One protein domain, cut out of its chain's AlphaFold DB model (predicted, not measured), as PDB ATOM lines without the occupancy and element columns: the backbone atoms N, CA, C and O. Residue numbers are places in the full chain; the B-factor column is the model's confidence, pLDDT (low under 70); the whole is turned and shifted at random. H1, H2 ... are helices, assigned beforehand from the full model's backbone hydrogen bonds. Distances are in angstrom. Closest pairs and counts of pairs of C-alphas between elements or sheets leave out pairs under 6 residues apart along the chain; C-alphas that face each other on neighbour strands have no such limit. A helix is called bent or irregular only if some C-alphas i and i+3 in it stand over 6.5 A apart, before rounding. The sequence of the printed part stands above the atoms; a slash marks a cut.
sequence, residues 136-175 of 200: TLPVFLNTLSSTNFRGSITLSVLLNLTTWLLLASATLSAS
ATOM      1  N   THR A 136      35.729  14.928  -1.421       75.12
ATOM      2  CA  THR A 136      35.748  15.880  -2.542       75.12
ATOM      3  C   THR A 136      36.608  17.103  -2.208       75.12
ATOM      4  O   THR A 136      36.937  17.347  -1.047       75.12
ATOM      5  N   LEU A 137      36.977  17.899  -3.219       67.81
ATOM      6  CA  LEU A 137      37.790  19.114  -3.043       67.81
ATOM      7  C   LEU A 137      37.195  20.069  -1.974       67.81
ATOM      8  O   LEU A 137      37.935  20.460  -1.068       67.81
ATOM      9  N   PRO A 138      35.880  20.383  -1.971       69.94
ATOM     10  CA  PRO A 138      35.274  21.198  -0.913       69.94
ATOM     11  C   PRO A 138      35.377  20.569   0.484       69.94
ATOM     12  O   PRO A 138      35.643  21.270   1.460       69.94
ATOM     13  N   VAL A 139      35.211  19.245   0.589       75.69
ATOM     14  CA  VAL A 139      35.317  18.516   1.864       75.69
ATOM     15  C   VAL A 139      36.744  18.554   2.396       75.69
ATOM     16  O   VAL A 139      36.956  18.816   3.578       75.69
ATOM     17  N   PHE A 140      37.732  18.392   1.518       70.25
ATOM     18  CA  PHE A 140      39.141  18.494   1.875       70.25
ATOM     19  C   PHE A 140      39.512  19.893   2.390       70.25
ATOM     20  O   PHE A 140      40.174  20.006   3.422       70.25
ATOM     21  N   LEU A 141      39.037  20.960   1.732       66.44
ATOM     22  CA  LEU A 141      39.235  22.338   2.203       66.44
ATOM     23  C   LEU A 141      38.630  22.566   3.592       66.44
ATOM     24  O   LEU A 141      39.264  23.196   4.438       66.44
ATOM     25  N   ASN A 142      37.440  22.023   3.854       73.56
ATOM     26  CA  ASN A 142      36.810  22.109   5.169       73.56
ATOM     27  C   ASN A 142      37.602  21.344   6.247       73.56
ATOM     28  O   ASN A 142      37.850  21.865   7.335       73.56
ATOM     29  N   THR A 143      38.061  20.128   5.951       71.69
ATOM     30  CA  THR A 143      38.873  19.344   6.895       71.69
ATOM     31  C   THR A 143      40.198  20.047   7.204       71.69
ATOM     32  O   THR A 143      40.624  20.121   8.362       71.69
ATOM     33  N   LEU A 144      40.818  20.662   6.194       68.06
ATOM     34  CA  LEU A 144      42.029  21.464   6.362       68.06
ATOM     35  C   LEU A 144      41.761  22.749   7.170       68.06
ATOM     36  O   LEU A 144      42.620  23.184   7.940       68.06
ATOM     37  N   SER A 145      40.542  23.293   7.076       61.75
ATOM     38  CA  SER A 145      40.075  24.412   7.898       61.75
ATOM     39  C   SER A 145      40.034  24.092   9.383       61.75
ATOM     40  O   SER A 145      40.555  24.846  10.208       61.75
ATOM     41  N   SER A 146      39.465  22.932   9.708       62.50
ATOM     42  CA  SER A 146      39.279  22.481  11.088       62.50
ATOM     43  C   SER A 146      40.583  22.094  11.799       62.50
ATOM     44  O   SER A 146      40.675  22.211  13.017       62.50
ATOM     45  N   THR A 147      41.603  21.663  11.052       68.19
ATOM     46  CA  THR A 147      42.878  21.176  11.610       68.19
ATOM     47  C   THR A 147      43.966  22.246  11.678       68.19
ATOM     48  O   THR A 147      44.803  22.202  12.575       68.19
ATOM     49  N   ASN A 148      43.966  23.227  10.767       66.19
ATOM     50  CA  ASN A 148      44.982  24.279  10.702       66.19
ATOM     51  C   ASN A 148      44.357  25.637  10.333       66.19
ATOM     52  O   ASN A 148      44.365  26.052   9.173       66.19
ATOM     53  N   PHE A 149      43.886  26.381  11.341       64.69
ATOM     54  CA  PHE A 149      43.198  27.673  11.168       64.69
ATOM     55  C   PHE A 149      43.968  28.682  10.290       64.69
ATOM     56  O   PHE A 149      43.393  29.296   9.393       64.69
ATOM     57  N   ARG A 150      45.293  28.814  10.477       73.94
ATOM     58  CA  ARG A 150      46.133  29.703   9.644       73.94
ATOM     59  C   ARG A 150      46.223  29.237   8.191       73.94
ATOM     60  O   ARG A 150      46.182  30.072   7.296       73.94
ATOM     61  N   GLY A 151      46.310  27.926   7.957       69.50
ATOM     62  CA  GLY A 151      46.315  27.357   6.606       69.50
ATOM     63  C   GLY A 151      45.003  27.641   5.877       69.50
ATOM     64  O   GLY A 151      45.010  28.042   4.714       69.50
ATOM     65  N   SER A 152      43.882  27.538   6.591       69.75
ATOM     66  CA  SER A 152      42.555  27.800   6.038       69.75
ATOM     67  C   SER A 152      42.331  29.230   5.573       69.75
ATOM     68  O   SER A 152      41.687  29.440   4.543       69.75
ATOM     69  N   ILE A 153      42.819  30.210   6.339       77.75
ATOM     70  CA  ILE A 153      42.696  31.628   5.980       77.75
ATOM     71  C   ILE A 153      43.462  31.879   4.680       77.75
ATOM     72  O   ILE A 153      42.910  32.463   3.751       77.75
ATOM     73  N   THR A 154      44.688  31.361   4.576       79.38
ATOM     74  CA  THR A 154      45.511  31.478   3.365       79.38
ATOM     75  C   THR A 154      44.825  30.852   2.150       79.38
ATOM     76  O   THR A 154      44.736  31.494   1.107       79.38
ATOM     77  N   LEU A 155      44.286  29.637   2.285       76.62
ATOM     78  CA  LEU A 155      43.544  28.965   1.213       76.62
ATOM     79  C   LEU A 155      42.290  29.745   0.808       76.62
ATOM     80  O   LEU A 155      42.069  29.949  -0.378       76.62
ATOM     81  N   SER A 156      41.506  30.249   1.763       76.31
ATOM     82  CA  SER A 156      40.283  31.013   1.465       76.31
ATOM     83  C   SER A 156      40.588  32.314   0.719       76.31
ATOM     84  O   SER A 156      39.907  32.650  -0.248       76.31
ATOM     85  N   VAL A 157      41.648  33.022   1.126       85.81
ATOM     86  CA  VAL A 157      42.117  34.237   0.442       85.81
ATOM     87  C   VAL A 157      42.642  33.910  -0.959       85.81
ATOM     88  O   VAL A 157      42.313  34.628  -1.901       85.81
ATOM     89  N   LEU A 158      43.398  32.818  -1.125       83.06
ATOM     90  CA  LEU A 158      43.885  32.369  -2.434       83.06
ATOM     91  C   LEU A 158      42.741  31.981  -3.371       83.06
ATOM     92  O   LEU A 158      42.721  32.451  -4.505       83.06
ATOM     93  N   LEU A 159      41.767  31.194  -2.901       81.88
ATOM     94  CA  LEU A 159      40.583  30.837  -3.686       81.88
ATOM     95  C   LEU A 159      39.796  32.083  -4.096       81.88
ATOM     96  O   LEU A 159      39.423  32.211  -5.260       81.88
ATOM     97  N   ASN A 160      39.598  33.028  -3.171       87.88
ATOM     98  CA  ASN A 160      38.925  34.284  -3.481       87.88
ATOM     99  C   ASN A 160      39.686  35.078  -4.555       87.88
ATOM    100  O   ASN A 160      39.090  35.515  -5.536       87.88
ATOM    101  N   LEU A 161      41.010  35.204  -4.434       90.69
ATOM    102  CA  LEU A 161      41.829  35.851  -5.459       90.69
ATOM    103  C   LEU A 161      41.735  35.129  -6.808       90.69
ATOM    104  O   LEU A 161      41.598  35.789  -7.836       90.69
ATOM    105  N   THR A 162      41.747  33.794  -6.821       84.19
ATOM    106  CA  THR A 162      41.560  33.004  -8.044       84.19
ATOM    107  C   THR A 162      40.207  33.285  -8.691       84.19
ATOM    108  O   THR A 162      40.169  33.499  -9.900       84.19
ATOM    109  N   THR A 163      39.112  33.354  -7.928       86.69
ATOM    110  CA  THR A 163      37.780  33.692  -8.462       86.69
ATOM    111  C   THR A 163      37.762  35.074  -9.110       86.69
ATOM    112  O   THR A 163      37.273  35.218 -10.232       86.69
ATOM    113  N   TRP A 164      38.327  36.082  -8.443       91.81
ATOM    114  CA  TRP A 164      38.415  37.441  -8.983       91.81
ATOM    115  C   TRP A 164      39.267  37.491 -10.254       91.81
ATOM    116  O   TRP A 164      38.899  38.155 -11.223       91.81
ATOM    117  N   LEU A 165      40.369  36.743 -10.281       91.06
ATOM    118  CA  LEU A 165      41.263  36.660 -11.431       91.06
ATOM    119  C   LEU A 165      40.593  35.960 -12.622       91.06
ATOM    120  O   LEU A 165      40.707  36.424 -13.758       91.06
ATOM    121  N   LEU A 166      39.829  34.895 -12.364       83.62
ATOM    122  CA  LEU A 166      39.046  34.198 -13.383       83.62
ATOM    123  C   LEU A 166      37.962  35.118 -13.960       83.62
ATOM    124  O   LEU A 166      37.836  35.221 -15.179       83.62
ATOM    125  N   LEU A 167      37.237  35.845 -13.105       87.88
ATOM    126  CA  LEU A 167      36.210  36.803 -13.525       87.88
ATOM    127  C   LEU A 167      36.806  37.946 -14.359       87.88
ATOM    128  O   LEU A 167      36.262  38.298 -15.410       87.88
ATOM    129  N   ALA A 168      37.950  38.487 -13.937       88.56
ATOM    130  CA  ALA A 168      38.676  39.503 -14.691       88.56
ATOM    131  C   ALA A 168      39.119  38.970 -16.063       88.56
ATOM    132  O   ALA A 168      38.886  39.628 -17.077       88.56
ATOM    133  N   SER A 169      39.674  37.754 -16.128       85.56
ATOM    134  CA  SER A 169      40.067  37.135 -17.401       85.56
ATOM    135  C   SER A 169      38.878  36.897 -18.332       85.56
ATOM    136  O   SER A 169      38.953  37.236 -19.510       85.56
ATOM    137  N   ALA A 170      37.750  36.410 -17.808       81.69
ATOM    138  CA  ALA A 170      36.548  36.167 -18.593       81.69
ATOM    139  C   ALA A 170      35.996  37.477 -19.169       81.69
ATOM    140  O   ALA A 170      35.638  37.532 -20.343       81.69
ATOM    141  N   THR A 171      36.004  38.550 -18.376       86.00
ATOM    142  CA  THR A 171      35.553  39.882 -18.808       86.00
ATOM    143  C   THR A 171      36.464  40.460 -19.898       86.00
ATOM    144  O   THR A 171      35.981  40.998 -20.896       86.00
ATOM    145  N   LEU A 172      37.783  40.293 -19.762       83.38
ATOM    146  CA  LEU A 172      38.771  40.731 -20.756       83.38
ATOM    147  C   LEU A 172      38.742  39.890 -22.044       83.38
ATOM    148  O   LEU A 172      38.995  40.410 -23.131       83.38
ATOM    149  N   SER A 173      38.431  38.598 -21.958       80.69
ATOM    150  CA  SER A 173      38.261  37.728 -23.128       80.69
ATOM    151  C   SER A 173      36.928  37.973 -23.841       80.69
ATOM    152  O   SER A 173      36.879  37.954 -25.072       80.69
ATOM    153  N   ALA A 174      35.859  38.260 -23.093       69.94
ATOM    154  CA  ALA A 174      34.544  38.580 -23.644       69.94
ATOM    155  C   ALA A 174      34.534  39.934 -24.372       69.94
ATOM    156  O   ALA A 174      33.939  40.047 -25.446       69.94
ATOM    157  N   SER A 175      35.258  40.941 -23.868       62.59
ATOM    158  CA  SER A 175      35.379  42.244 -24.543       62.59
ATOM    159  C   SER A 175      36.096  42.162 -25.899       62.59
ATOM    160  O   SER A 175      35.813  42.963 -26.791       62.59
TER     161      SER A 175
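What this domain is: This is residues 136 to 175 of the 200 residues of a protein of Brevibacterium aurantiacum (UniProt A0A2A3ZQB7). This is a lopsided helical hairpin: a short helix, H1, and a long one, H2, meet near their shared turn and open from there as a narrow V with very unequal arms. H2 makes the long axis, and its residues 157 to 175 stick out with nothing beside them. The printed part has 40 residues with two named helices, H1 then H2, and no named strand; its class is all helix. It is only just loose, close to extended, with a radius of gyration of the C-alphas of 13.3 A, and the C-alphas span 42 by 21 by 6 A.

Where its parts are: Start at Thr 136, just before the first helix. Find C-alpha 137 at (37.790, 19.114, -3.043); from there H1, residues 137 to 147, runs 15.6 A to C-alpha 147 at (42.878, 21.176, 11.610). Pass Asn 148 and you enter H2, residues 149 to 175, which runs 39.4 A to C-alpha 175 at (35.379, 42.244, -24.543). Neither helix is bent.

How they stand to each other: Look at z: it rises along H1 and falls along H2, and the two run opposite ways at a shallow tilt of 31 degrees. H1 and H2 touch, and they form a helical hairpin. Their closest C-alphas are those of Ser 145 and Ser 152, 4.6 A apart. H2 touches H1 with residues 151 to 155 alone. In the backbones of H1 and H2, every O i to N i+4 pair is within hydrogen-bond range.

The domain as a whole: The two C-alphas farthest apart, those of Thr 147 and Ser 175, are 42.5 A apart. The printed part has no cut, and the link from H1 to H2 is tight. In the B-factor column the mean pLDDT of the printed part is 77.0; look for values under 70 at residues 137 to 138, 141, 144 to 149, 151 to 152 and 174 to 175.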